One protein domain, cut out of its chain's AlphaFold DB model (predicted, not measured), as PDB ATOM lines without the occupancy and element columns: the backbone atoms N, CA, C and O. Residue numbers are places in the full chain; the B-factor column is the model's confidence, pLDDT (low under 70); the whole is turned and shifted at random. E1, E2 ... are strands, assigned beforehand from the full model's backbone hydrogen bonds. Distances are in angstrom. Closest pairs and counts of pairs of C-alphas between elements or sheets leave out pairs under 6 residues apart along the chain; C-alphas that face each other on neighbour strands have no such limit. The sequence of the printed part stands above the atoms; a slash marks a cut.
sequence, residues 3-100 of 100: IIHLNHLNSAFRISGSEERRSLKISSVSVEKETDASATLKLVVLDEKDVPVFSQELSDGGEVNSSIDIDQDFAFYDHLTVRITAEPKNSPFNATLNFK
ATOM      1  N   ILE A   3      -4.572  38.173 -21.676       93.56
ATOM      2  CA  ILE A   3      -3.714  39.354 -21.700       93.56
ATOM      3  C   ILE A   3      -2.543  39.079 -20.773       93.56
ATOM      4  O   ILE A   3      -2.734  38.599 -19.653       93.56
ATOM      5  N   ILE A   4      -1.336  39.400 -21.229       94.62
ATOM      6  CA  ILE A   4      -0.146  39.381 -20.386       94.62
ATOM      7  C   ILE A   4       0.638  40.678 -20.530       94.62
ATOM      8  O   ILE A   4       0.775  41.224 -21.624       94.62
ATOM      9  N   HIS A   5       1.159  41.148 -19.403       93.88
ATOM     10  CA  HIS A   5       2.019  42.318 -19.336       93.88
ATOM     11  C   HIS A   5       3.469  41.860 -19.175       93.88
ATOM     12  O   HIS A   5       3.805  41.148 -18.224       93.88
ATOM     13  N   LEU A   6       4.311  42.263 -20.117       92.75
ATOM     14  CA  LEU A   6       5.734  41.965 -20.170       92.75
ATOM     15  C   LEU A   6       6.518  43.274 -20.099       92.75
ATOM     16  O   LEU A   6       6.086  44.306 -20.605       92.75
ATOM     17  N   ASN A   7       7.697  43.224 -19.506       90.88
ATOM     18  CA  ASN A   7       8.634  44.335 -19.471       90.88
ATOM     19  C   ASN A   7      10.073  43.817 -19.554       90.88
ATOM     20  O   ASN A   7      10.324  42.618 -19.689       90.88
ATOM     21  N   HIS A   8      11.038  44.724 -19.453       87.44
ATOM     22  CA  HIS A   8      12.460  44.384 -19.513       87.44
ATOM     23  C   HIS A   8      12.933  43.382 -18.431       87.44
ATOM     24  O   HIS A   8      13.933  42.697 -18.646       87.44
ATOM     25  N   LEU A   9      12.216  43.237 -17.308       89.12
ATOM     26  CA  LEU A   9      12.517  42.285 -16.227       89.12
ATOM     27  C   LEU A   9      11.819  40.928 -16.409       89.12
ATOM     28  O   LEU A   9      12.387  39.899 -16.051       89.12
ATOM     29  N   ASN A  10      10.610  40.903 -16.976       93.38
ATOM     30  CA  ASN A  10       9.821  39.691 -17.229       93.38
ATOM     31  C   ASN A  10       9.434  39.569 -18.712       93.38
ATOM     32  O   ASN A  10       8.278  39.396 -19.078       93.38
ATOM     33  N   SER A  11      10.440  39.646 -19.576       92.06
ATOM     34  CA  SER A  11      10.278  39.775 -21.029       92.06
ATOM     35  C   SER A  11       9.754  38.536 -21.758       92.06
ATOM     36  O   SER A  11       9.597  38.570 -22.978       92.06
ATOM     37  N   ALA A  12       9.513  37.430 -21.055       95.19
ATOM     38  CA  ALA A  12       9.074  36.178 -21.650       95.19
ATOM     39  C   ALA A  12       8.011  35.491 -20.800       95.19
ATOM     40  O   ALA A  12       8.047  35.546 -19.570       95.19
ATOM     41  N   PHE A  13       7.130  34.763 -21.473       94.50
ATOM     42  CA  PHE A  13       6.238  33.804 -20.845       94.50
ATOM     43  C   PHE A  13       6.220  32.502 -21.635       94.50
ATOM     44  O   PHE A  13       6.538  32.453 -22.825       94.50
ATOM     45  N   ARG A  14       5.873  31.425 -20.939       94.06
ATOM     46  CA  ARG A  14       5.786  30.083 -21.500       94.06
ATOM     47  C   ARG A  14       4.364  29.587 -21.335       94.06
ATOM     48  O   ARG A  14       3.787  29.718 -20.257       94.06
ATOM     49  N   ILE A  15       3.835  28.994 -22.393       92.62
ATOM     50  CA  ILE A  15       2.559  28.295 -22.371       92.62
ATOM     51  C   ILE A  15       2.850  26.821 -22.580       92.62
ATOM     52  O   ILE A  15       3.447  26.440 -23.585       92.62
ATOM     53  N   SER A  16       2.432  26.002 -21.622       92.00
ATOM     54  CA  SER A  16       2.475  24.551 -21.764       92.00
ATOM     55  C   SER A  16       1.249  24.057 -22.520       92.00
ATOM     56  O   SER A  16       0.145  24.585 -22.371       92.00
ATOM     57  N   GLY A  17       1.464  23.034 -23.333       86.69
ATOM     58  CA  GLY A  17       0.432  22.304 -24.036       86.69
ATOM     59  C   GLY A  17      -0.375  21.448 -23.072       86.69
ATOM     60  O   GLY A  17       0.123  20.963 -22.056       86.69
ATOM     61  N   SER A  18      -1.644  21.265 -23.403       86.31
ATOM     62  CA  SER A  18      -2.534  20.314 -22.746       86.31
ATOM     63  C   SER A  18      -3.408  19.629 -23.795       86.31
ATOM     64  O   SER A  18      -3.360  19.963 -24.982       86.31
ATOM     65  N   GLU A  19      -4.229  18.661 -23.383       80.44
ATOM     66  CA  GLU A  19      -5.219  18.059 -24.288       80.44
ATOM     67  C   GLU A  19      -6.190  19.101 -24.871       80.44
ATOM     68  O   GLU A  19      -6.651  18.944 -25.998       80.44
ATOM     69  N   GLU A  20      -6.425  20.200 -24.149       81.50
ATOM     70  CA  GLU A  20      -7.344  21.278 -24.532       81.50
ATOM     71  C   GLU A  20      -6.644  22.491 -25.175       81.50
ATOM     72  O   GLU A  20      -7.310  23.346 -25.762       81.50
ATOM     73  N   ARG A  21      -5.307  22.589 -25.090       83.62
ATOM     74  CA  ARG A  21      -4.523  23.730 -25.593       83.62
ATOM     75  C   ARG A  21      -3.287  23.248 -26.353       83.62
ATOM     76  O   ARG A  21      -2.273  22.915 -25.752       83.62
ATOM     77  N   ARG A  22      -3.381  23.240 -27.686       89.56
ATOM     78  CA  ARG A  22      -2.283  22.901 -28.624       89.56
ATOM     79  C   ARG A  22      -1.989  24.000 -29.641       89.56
ATOM     80  O   ARG A  22      -1.268  23.795 -30.617       89.56
ATOM     81  N   SER A  23      -2.603  25.155 -29.445       92.25
ATOM     82  CA  SER A  23      -2.446  26.314 -30.302       92.25
ATOM     83  C   SER A  23      -2.444  27.577 -29.465       92.25
ATOM     84  O   SER A  23      -3.085  27.627 -28.415       92.25
ATOM     85  N   LEU A  24      -1.721  28.575 -29.951       93.75
ATOM     86  CA  LEU A  24      -1.663  29.918 -29.410       93.75
ATOM     87  C   LEU A  24      -1.878  30.881 -30.566       93.75
ATOM     88  O   LEU A  24      -1.081  30.900 -31.502       93.75
ATOM     89  N   LYS A  25      -2.911  31.705 -30.479       94.88
ATOM     90  CA  LYS A  25      -3.095  32.836 -31.373       94.88
ATOM     91  C   LYS A  25      -2.578  34.093 -30.700       94.88
ATOM     92  O   LYS A  25      -3.095  34.461 -29.650       94.88
ATOM     93  N   ILE A  26      -1.604  34.771 -31.297       94.75
ATOM     94  CA  ILE A  26      -1.187  36.109 -30.867       94.75
ATOM     95  C   ILE A  26      -1.915  37.116 -31.753       94.75
ATOM     96  O   ILE A  26      -1.686  37.164 -32.958       94.75
ATOM     97  N   SER A  27      -2.804  37.907 -31.155       94.38
ATOM     98  CA  SER A  27      -3.614  38.882 -31.888       94.38
ATOM     99  C   SER A  27      -2.847  40.181 -32.102       94.38
ATOM    100  O   SER A  27      -2.705  40.639 -33.231       94.38
ATOM    101  N   SER A  28      -2.329  40.767 -31.023       92.94
ATOM    102  CA  SER A  28      -1.629  42.048 -31.067       92.94
ATOM    103  C   SER A  28      -0.669  42.212 -29.897       92.94
ATOM    104  O   SER A  28      -0.819  41.575 -28.845       92.94
ATOM    105  N   VAL A  29       0.309  43.093 -30.081       92.00
ATOM    106  CA  VAL A  29       1.215  43.553 -29.031       92.00
ATOM    107  C   VAL A  29       1.159  45.069 -28.980       92.00
ATOM    108  O   VAL A  29       1.498  45.738 -29.951       92.00
ATOM    109  N   SER A  30       0.748  45.610 -27.842       91.06
ATOM    110  CA  SER A  30       0.842  47.038 -27.557       91.06
ATOM    111  C   SER A  30       2.128  47.302 -26.798       91.06
ATOM    112  O   SER A  30       2.353  46.704 -25.750       91.06
ATOM    113  N   VAL A  31       2.980  48.162 -27.334       87.56
ATOM    114  CA  VAL A  31       4.252  48.540 -26.728       87.56
ATOM    115  C   VAL A  31       4.154  49.969 -26.224       87.56
ATOM    116  O   VAL A  31       3.735  50.858 -26.960       87.56
ATOM    117  N   GLU A  32       4.603  50.171 -24.992       83.38
ATOM    118  CA  GLU A  32       4.854  51.474 -24.394       83.38
ATOM    119  C   GLU A  32       6.371  51.600 -24.189       83.38
ATOM    120  O   GLU A  32       6.984  50.861 -23.401       83.38
ATOM    121  N   LYS A  33       7.000  52.497 -24.954       71.19
ATOM    122  CA  LYS A  33       8.432  52.801 -24.833       71.19
ATOM    123  C   LYS A  33       8.607  54.017 -23.935       71.19
ATOM    124  O   LYS A  33       7.806  54.944 -23.981       71.19
ATOM    125  N   GLU A  34       9.668  54.049 -23.135       65.69
ATOM    126  CA  GLU A  34      10.046  55.306 -22.486       65.69
ATOM    127  C   GLU A  34      10.489  56.324 -23.548       65.69
ATOM    128  O   GLU A  34      11.098  55.958 -24.552       65.69
ATOM    129  N   THR A  35      10.192  57.605 -23.325       56.97
ATOM    130  CA  THR A  35      10.377  58.708 -24.290       56.97
ATOM    131  C   THR A  35      11.816  58.856 -24.814       56.97
ATOM    132  O   THR A  35      12.016  59.413 -25.888       56.97
ATOM    133  N   ASP A  36      12.810  58.326 -24.094       56.16
ATOM    134  CA  ASP A  36      14.237  58.353 -24.457       56.16
ATOM    135  C   ASP A  36      14.761  57.020 -25.042       56.16
ATOM    136  O   ASP A  36      15.956  56.862 -25.311       56.16
ATOM    137  N   ALA A  37      13.893  56.024 -25.239       58.75
ATOM    138  CA  ALA A  37      14.294  54.692 -25.669       58.75
ATOM    139  C   ALA A  37      14.425  54.604 -27.201       58.75
ATOM    140  O   ALA A  37      13.462  54.361 -27.919       58.75
ATOM    141  N   SER A  38      15.663  54.660 -27.702       68.38
ATOM    142  CA  SER A  38      16.037  54.251 -29.075       68.38
ATOM    143  C   SER A  38      15.992  52.727 -29.289       68.38
ATOM    144  O   SER A  38      16.652  52.187 -30.174       68.38
ATOM    145  N   ALA A  39      15.246  52.016 -28.443       77.75
ATOM    146  CA  ALA A  39      15.271  50.572 -28.379       77.75
ATOM    147  C   ALA A  39      14.409  49.955 -29.479       77.75
ATOM    148  O   ALA A  39      13.187  50.137 -29.513       77.75
ATOM    149  N   THR A  40      15.036  49.155 -30.336       84.12
ATOM    150  CA  THR A  40      14.311  48.272 -31.243       84.12
ATOM    151  C   THR A  40      13.801  47.089 -30.440       84.12
ATOM    152  O   THR A  40      14.581  46.346 -29.840       84.12
ATOM    153  N   LEU A  41      12.485  46.910 -30.416       87.94
ATOM    154  CA  LEU A  41      11.866  45.753 -29.791       87.94
ATOM    155  C   LEU A  41      11.535  44.699 -30.841       87.94
ATOM    156  O   LEU A  41      11.197  45.017 -31.979       87.94
ATOM    157  N   LYS A  42      11.593  43.431 -30.447       91.44
ATOM    158  CA  LYS A  42      11.269  42.301 -31.312       91.44
ATOM    159  C   LYS A  42      10.500  41.242 -30.546       91.44
ATOM    160  O   LYS A  42      10.984  40.750 -29.525       91.44
ATOM    161  N   LEU A  43       9.335  40.864 -31.057       93.94
ATOM    162  CA  LEU A  43       8.601  39.685 -30.627       93.94
ATOM    163  C   LEU A  43       9.273  38.448 -31.220       93.94
ATOM    164  O   LEU A  43       9.570  38.400 -32.413       93.94
ATOM    165  N   VAL A  44       9.512  37.446 -30.390       96.25
ATOM    166  CA  VAL A  44      10.100  36.167 -30.767       96.25
ATOM    167  C   VAL A  44       9.247  35.062 -30.170       96.25
ATOM    168  O   VAL A  44       8.921  35.092 -28.984       96.25
ATOM    169  N   VAL A  45       8.908  34.081 -30.992       96.50
ATOM    170  CA  VAL A  45       8.202  32.875 -30.570       96.50
ATOM    171  C   VAL A  45       9.142  31.695 -30.757       96.50
ATOM    172  O   VAL A  45       9.683  31.508 -31.847       96.50
ATOM    173  N   LEU A  46       9.353  30.939 -29.687       96.81
ATOM    174  CA  LEU A  46      10.231  29.780 -29.618       96.81
ATOM    175  C   LEU A  46       9.389  28.509 -29.451       96.81
ATOM    176  O   LEU A  46       8.426  28.509 -28.676       96.81
ATOM    177  N   ASP A  47       9.766  27.450 -30.160       94.12
ATOM    178  CA  ASP A  47       9.199  26.111 -29.978       94.12
ATOM    179  C   ASP A  47       9.745  25.411 -28.718       94.12
ATOM    180  O   ASP A  47      10.528  25.977 -27.949       94.12
ATOM    181  N   GLU A  48       9.352  24.153 -28.510       93.19
ATOM    182  CA  GLU A  48       9.761  23.356 -27.352       93.19
ATOM    183  C   GLU A  48      11.264  23.023 -27.286       93.19
ATOM    184  O   GLU A  48      11.733  22.457 -26.295       93.19
ATOM    185  N   LYS A  49      12.019  23.334 -28.343       94.12
ATOM    186  CA  LYS A  49      13.470  23.135 -28.449       94.12
ATOM    187  C   LYS A  49      14.230  24.457 -28.360       94.12
ATOM    188  O   LYS A  49      15.410  24.496 -28.711       94.12
ATOM    189  N   ASP A  50      13.556  25.524 -27.926       92.56
ATOM    190  CA  ASP A  50      14.064  26.894 -27.893       92.56
ATOM    191  C   ASP A  50      14.476  27.425 -29.287       92.56
ATOM    192  O   ASP A  50      15.312  28.328 -29.401       92.56
ATOM    193  N   VAL A  51      13.892  26.892 -30.370       94.06
ATOM    194  CA  VAL A  51      14.165  27.339 -31.742       94.06
ATOM    195  C   VAL A  51      13.162  28.431 -32.133       94.06
ATOM    196  O   VAL A  51      11.955  28.231 -31.992       94.06
ATOM    197  N   PRO A  52      13.615  29.592 -32.650       95.38
ATOM    198  CA  PRO A  52      12.710  30.645 -33.089       95.38
ATOM    199  C   PRO A  52      11.916  30.217 -34.322       95.38
ATOM    200  O   PRO A  52      12.467  30.067 -35.411       95.38
ATOM    201  N   VAL A  53      10.604  30.075 -34.148       95.38
ATOM    202  CA  VAL A  53       9.645  29.771 -35.222       95.38
ATOM    203  C   VAL A  53       8.995  31.027 -35.792       95.38
ATOM    204  O   VAL A  53       8.478  31.006 -36.905       95.38
ATOM    205  N   PHE A  54       9.045  32.138 -35.054       95.25
ATOM    206  CA  PHE A  54       8.566  33.431 -35.522       95.25
ATOM    207  C   PHE A  54       9.337  34.573 -34.889       95.25
ATOM    208  O   PHE A  54       9.779  34.502 -33.739       95.25
ATOM    209  N   SER A  55       9.494  35.646 -35.660       94.12
ATOM    210  CA  SER A  55      10.155  36.844 -35.194       94.12
ATOM    211  C   SER A  55       9.651  38.068 -35.944       94.12
ATOM    212  O   SER A  55       9.721  38.102 -37.169       94.12
ATOM    213  N   GLN A  56       9.190  39.077 -35.212       91.44
ATOM    214  CA  GLN A  56       8.678  40.319 -35.782       91.44
ATOM    215  C   GLN A  56       9.200  41.510 -34.992       91.44
ATOM    216  O   GLN A  56       9.151  41.525 -33.762       91.44
ATOM    217  N   GLU A  57       9.710  42.509 -35.701       89.25
ATOM    218  CA  GLU A  57      10.082  43.778 -35.091       89.25
ATOM    219  C   GLU A  57       8.825  44.541 -34.671       89.25
ATOM    220  O   GLU A  57       7.885  44.711 -35.443       89.25
ATOM    221  N   LEU A  58       8.828  45.002 -33.426       85.19
ATOM    222  CA  LEU A  58       7.807  45.852 -32.825       85.19
ATOM    223  C   LEU A  58       8.251  47.315 -32.972       85.19
ATOM    224  O   LEU A  58       8.380  48.063 -31.997       85.19
ATOM    225  N   SER A  59       8.607  47.682 -34.202       70.62
ATOM    226  CA  SER A  59       9.016  49.036 -34.545       70.62
ATOM    227  C   SER A  59       7.794  49.820 -34.995       70.62
ATOM    228  O   SER A  59       7.078  49.410 -35.903       70.62
ATOM    229  N   ASP A  60       7.565  50.947 -34.343       59.91
ATOM    230  CA  ASP A  60       6.457  51.866 -34.594       59.91
ATOM    231  C   ASP A  60       6.908  53.151 -35.298       59.91
ATOM    232  O   ASP A  60       6.150  54.107 -35.412       59.91
ATOM    233  N   GLY A  61       8.161  53.205 -35.756       57.22
ATOM    234  CA  GLY A  61       8.718  54.426 -36.334       57.22
ATOM    235  C   GLY A  61       9.031  55.531 -35.314       57.22
ATOM    236  O   GLY A  61       9.278  56.660 -35.731       57.22
ATOM    237  N   GLY A  62       9.079  55.223 -34.011       57.69
ATOM    238  CA  GLY A  62       9.434  56.162 -32.939       57.69
ATOM    239  C   GLY A  62       8.243  56.686 -32.131       57.69
ATOM    240  O   GLY A  62       8.374  57.708 -31.457       57.69
ATOM    241  N   GLU A  63       7.088  56.030 -32.199       60.16
ATOM    242  CA  GLU A  63       5.916  56.400 -31.406       60.16
ATOM    243  C   GLU A  63       5.981  55.802 -29.990       60.16
ATOM    244  O   GLU A  63       6.478  54.707 -29.757       60.16
ATOM    245  N   VAL A  64       5.497  56.557 -29.001       58.59
ATOM    246  CA  VAL A  64       5.616  56.193 -27.575       58.59
ATOM    247  C   VAL A  64       4.593  55.126 -27.157       58.59
ATOM    248  O   VAL A  64       4.794  54.462 -26.147       58.59
ATOM    249  N   ASN A  65       3.535  54.905 -27.943       66.31
ATOM    250  CA  ASN A  65       2.491  53.920 -27.666       66.31
ATOM    251  C   ASN A  65       1.948  53.352 -28.972       66.31
ATOM    252  O   ASN A  65       1.170  54.020 -29.656       66.31
ATOM    253  N   SER A  66       2.303  52.113 -29.291       75.62
ATOM    254  CA  SER A  66       1.917  51.528 -30.572       75.62
ATOM    255  C   SER A  66       1.401  50.119 -30.402       75.62
ATOM    256  O   SER A  66       2.014  49.277 -29.751       75.62
ATOM    257  N   SER A  67       0.236  49.875 -30.994       85.75
ATOM    258  CA  SER A  67      -0.340  48.544 -31.107       85.75
ATOM    259  C   SER A  67       0.039  47.965 -32.458       85.75
ATOM    260  O   SER A  67      -0.335  48.511 -33.492       85.75
ATOM    261  N   ILE A  68       0.782  46.865 -32.437       88.94
ATOM    262  CA  ILE A  68       1.155  46.108 -33.624       88.94
ATOM    263  C   ILE A  68       0.244  44.888 -33.713       88.94
ATOM    264  O   ILE A  68       0.211  44.058 -32.799       88.94
ATOM    265  N   ASP A  69      -0.482  44.782 -34.821       91.06
ATOM    266  CA  ASP A  69      -1.267  43.596 -35.140       91.06
ATOM    267  C   ASP A  69      -0.331  42.471 -35.596       91.06
ATOM    268  O   ASP A  69       0.531  42.657 -36.459       91.06
ATOM    269  N   ILE A  70      -0.490  41.304 -34.974       92.12
ATOM    270  CA  ILE A  70       0.282  40.093 -35.273       92.12
ATOM    271  C   ILE A  70      -0.603  39.098 -36.031       92.12
ATOM    272  O   ILE A  70      -0.170  38.542 -37.032       92.12
ATOM    273  N   ASP A  71      -1.835  38.895 -35.545       93.25
ATOM    274  CA  ASP A  71      -2.858  37.976 -36.074       93.25
ATOM    275  C   ASP A  71      -2.310  36.616 -36.553       93.25
ATOM    276  O   ASP A  71      -2.656  36.124 -37.627       93.25
ATOM    277  N   GLN A  72      -1.445  35.997 -35.742       94.56
ATOM    278  CA  GLN A  72      -0.736  34.768 -36.104       94.56
ATOM    279  C   GLN A  72      -1.078  33.617 -35.155       94.56
ATOM    280  O   GLN A  72      -1.017  33.756 -33.930       94.56
ATOM    281  N   ASP A  73      -1.392  32.461 -35.738       94.56
ATOM    282  CA  ASP A  73      -1.618  31.200 -35.035       94.56
ATOM    283  C   ASP A  73      -0.342  30.344 -35.005       94.56
ATOM    284  O   ASP A  73       0.332  30.159 -36.025       94.56
ATOM    285  N   PHE A  74      -0.038  29.782 -33.835       94.00
ATOM    286  CA  PHE A  74       1.100  28.901 -33.586       94.00
ATOM    287  C   PHE A  74       0.627  27.580 -32.989       94.00
ATOM    288  O   PHE A  74       0.033  27.563 -31.912       94.00
ATOM    289  N   ALA A  75       0.906  26.466 -33.659       92.50
ATOM    290  CA  ALA A  75       0.656  25.133 -33.120       92.50
ATOM    291  C   ALA A  75       1.874  24.637 -32.326       92.50
ATOM    292  O   ALA A  75       3.010  24.846 -32.750       92.50
ATOM    293  N   PHE A  76       1.642  23.957 -31.204       91.75
ATOM    294  CA  PHE A  76       2.702  23.373 -30.376       91.75
ATOM    295  C   PHE A  76       2.228  22.102 -29.672       91.75
ATOM    296  O   PHE A  76       1.033  21.902 -29.439       91.75
ATOM    297  N   TYR A  77       3.183  21.230 -29.345       85.88
ATOM    298  CA  TYR A  77       2.904  19.934 -28.724       85.88
ATOM    299  C   TYR A  77       3.159  19.937 -27.220       85.88
ATOM    300  O   TYR A  77       2.274  19.557 -26.459       85.88
ATOM    301  N   ASP A  78       4.354  20.357 -26.799       91.38
ATOM    302  CA  ASP A  78       4.741  20.367 -25.386       91.38
ATOM    303  C   ASP A  78       4.622  21.763 -24.782       91.38
ATOM    304  O   ASP A  78       3.905  21.967 -23.811       91.38
ATOM    305  N   HIS A  79       5.292  22.754 -25.361       94.00
ATOM    306  CA  HIS A  79       5.181  24.134 -24.918       94.00
ATOM    307  C   HIS A  79       5.636  25.089 -26.006       94.00
ATOM    308  O   HIS A  79       6.257  24.696 -26.989       94.00
ATOM    309  N   LEU A  80       5.334  26.358 -25.791       95.44
ATOM    310  CA  LEU A  80       5.751  27.439 -26.653       95.44
ATOM    311  C   LEU A  80       6.131  28.629 -25.768       95.44
ATOM    312  O   LEU A  80       5.455  28.932 -24.777       95.44
ATOM    313  N   THR A  81       7.248  29.270 -26.089       96.69
ATOM    314  CA  THR A  81       7.747  30.429 -25.349       96.69
ATOM    315  C   THR A  81       7.624  31.671 -26.207       96.69
ATOM    316  O   THR A  81       8.140  31.736 -27.317       96.69
ATOM    317  N   VAL A  82       6.961  32.687 -25.672       96.12
ATOM    318  CA  VAL A  82       6.827  33.989 -26.315       96.12
ATOM    319  C   VAL A  82       7.679  34.979 -25.544       96.12
ATOM    320  O   VAL A  82       7.595  35.074 -24.318       96.12
ATOM    321  N   ARG A  83       8.523  35.708 -26.264       95.38
ATOM    322  CA  ARG A  83       9.511  36.620 -25.699       95.38
ATOM    323  C   ARG A  83       9.539  37.928 -26.464       95.38
ATOM    324  O   ARG A  83       9.500  37.934 -27.687       95.38
ATOM    325  N   ILE A  84       9.704  39.026 -25.746       92.56
ATOM    326  CA  ILE A  84      10.073  40.315 -26.318       92.56
ATOM    327  C   ILE A  84      11.554  40.545 -26.031       92.56
ATOM    328  O   ILE A  84      12.030  40.384 -24.912       92.56
ATOM    329  N   THR A  85      12.310  40.873 -27.064       91.00
ATOM    330  CA  THR A  85      13.725  41.234 -26.953       91.00
ATOM    331  C   THR A  85      13.888  42.703 -27.295       91.00
ATOM    332  O   THR A  85      13.140  43.221 -28.119       91.00
ATOM    333  N   ALA A  86      14.830  43.366 -26.633       88.44
ATOM    334  CA  ALA A  86      15.136  44.770 -26.846       88.44
ATOM    335  C   ALA A  86      16.600  44.919 -27.262       88.44
ATOM    336  O   ALA A  86      17.469  44.233 -26.710       88.44
ATOM    337  N   GLU A  87      16.859  45.817 -28.205       85.94
ATOM    338  CA  GLU A  87      18.192  46.223 -28.627       85.94
ATOM    339  C   GLU A  87      18.313  47.755 -28.544       85.94
ATOM    340  O   GLU A  87      17.565  48.440 -29.239       85.94
ATOM    341  N   PRO A  88      19.215  48.316 -27.712       84.50
ATOM    342  CA  PRO A  88      20.231  47.626 -26.917       84.50
ATOM    343  C   PRO A  88      19.656  46.749 -25.793       84.50
ATOM    344  O   PRO A  88      18.540  46.929 -25.305       84.50
ATOM    345  N   LYS A  89      20.427  45.726 -25.408       81.94
ATOM    346  CA  LYS A  89      19.985  44.736 -24.421       81.94
ATOM    347  C   LYS A  89      19.628  45.422 -23.098       81.94
ATOM    348  O   LYS A  89      20.387  46.253 -22.613       81.94
ATOM    349  N   ASN A  90      18.520  44.993 -22.493       77.56
ATOM    350  CA  ASN A  90      17.951  45.537 -21.252       77.56
ATOM    351  C   ASN A  90      17.383  46.959 -21.361       77.56
ATOM    352  O   ASN A  90      17.123  47.569 -20.325       77.56
ATOM    353  N   SER A  91      17.160  47.486 -22.568       84.75
ATOM    354  CA  SER A  91      16.398  48.724 -22.701       84.75
ATOM    355  C   SER A  91      15.029  48.601 -22.017       84.75
ATOM    356  O   SER A  91      14.348  47.588 -22.224       84.75
ATOM    357  N   PRO A  92      14.620  49.599 -21.214       85.50
ATOM    358  CA  PRO A  92      13.303  49.625 -20.599       85.50
ATOM    359  C   PRO A  92      12.205  49.583 -21.661       85.50
ATOM    360  O   PRO A  92      12.239  50.315 -22.648       85.50
ATOM    361  N   PHE A  93      11.227  48.714 -21.445       86.75
ATOM    362  CA  PHE A  93       9.988  48.681 -22.207       86.75
ATOM    363  C   PHE A  93       8.874  48.141 -21.322       86.75
ATOM    364  O   PHE A  93       9.144  47.354 -20.406       86.75
ATOM    365  N   ASN A  94       7.641  48.512 -21.651       89.88
ATOM    366  CA  ASN A  94       6.442  47.816 -21.213       89.88
ATOM    367  C   ASN A  94       5.675  47.364 -22.453       89.88
ATOM    368  O   ASN A  94       5.628  48.054 -23.467       89.88
ATOM    369  N   ALA A  95       5.107  46.170 -22.398       90.50
ATOM    370  CA  ALA A  95       4.337  45.618 -23.489       90.50
ATOM    371  C   ALA A  95       3.151  44.826 -22.952       90.50
ATOM    372  O   ALA A  95       3.263  44.076 -21.984       90.50
ATOM    373  N   THR A  96       2.019  44.969 -23.620       93.25
ATOM    374  CA  THR A  96       0.807  44.208 -23.362       93.25
ATOM    375  C   THR A  96       0.532  43.332 -24.573       93.25
ATOM    376  O   THR A  96       0.354  43.831 -25.681       93.25
ATOM    377  N   LEU A  97       0.521  42.017 -24.369       93.50
ATOM    378  CA  LEU A  97       0.311  41.034 -25.425       93.50
ATOM    379  C   LEU A  97      -1.069  40.394 -25.268       93.50
ATOM    380  O   LEU A  97      -1.411  39.891 -24.197       93.50
ATOM    381  N   ASN A  98      -1.842  40.406 -26.354       94.19
ATOM    382  CA  ASN A  98      -3.173  39.814 -26.430       94.19
ATOM    383  C   ASN A  98      -3.106  38.475 -27.169       94.19
ATOM    384  O   ASN A  98      -2.660  38.428 -28.319       94.19
ATOM    385  N   PHE A  99      -3.571  37.398 -26.536       93.25
ATOM    386  CA  PHE A  99      -3.512  36.054 -27.113       93.25
ATOM    387  C   PHE A  99      -4.736  35.178 -26.796       93.25
ATOM    388  O   PHE A  99      -5.618  35.559 -26.019       93.25
ATOM    389  N   LYS A 100      -4.836  34.010 -27.436       90.56
ATOM    390  CA  LYS A 100      -5.882  33.004 -27.202       90.56
ATOM    391  C   LYS A 100      -5.351  31.585 -27.365       90.56
ATOM    392  O   LYS A 100      -4.548  31.374 -28.295       90.56
TER     393      LYS A 100
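Overview. This is residues 3 to 100 of the 100 residues of an uncharacterized protein of Pontibacter diazotrophicus (UniProt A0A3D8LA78). Look for a sandwich of two twisted sheets stacked face to face, E1 E8 E3 E6 over E2 E7 E4 E5, drawn out along the strands. The chain winds over both as a jelly roll of four nested antiparallel pairs: E1 with E8, E2 with E7, E3 with E6, E4 with E5. The printed part has 98 residues, with eight named strands, E1 to E8, and no named helix, class all strand; both sheets are antiparallel. It is compact, with a radius of gyration of the C-alphas of 13.3 A and spans of 44 by 22 by 18 A.

Arrangement. Start at edge strand E1, residues 3 to 7, beside E8, residues 93 to 99: N 4 and O 97 are within hydrogen-bond range at 3.0 A. E8 neighbours E3, residues 23 to 33 (N 30 and O 96, 2.8 A), and E3 neighbours edge strand E6, residues 65 to 75 (N 24 and O 74, 2.8 A). E3 bends by 52 degrees at residue 27. E6 bends by 51 degrees at residue 71. In the other sheet, find edge strand E2, residues 12 to 16, beside E7, residues 79 to 87 (N 13 and O 82, 2.9 A). E7 neighbours E4, residues 40 to 46 (N 44 and O 83, 2.7 A), which forms a hairpin with edge strand E5, residues 52 to 57 (N 43 and O 56, 2.8 A). The facing parts are 9.5 A centre to centre.

Along the chain. Find C-alpha 3 at (-3.714, 39.354, -21.700), where E1 begins. E3 measures 29.2 A, E6 29.4 A and E7 25.9 A. E8 ends at C-alpha 99, (-3.512, 36.054, -27.113).

Size, cuts and confidence. The two C-alphas farthest apart, of Glu 19 and Asp 36, are 44.7 A apart. The printed part has no cut, and no link is long. Confidence is under 70 at residues 34 to 38 and 60 to 65.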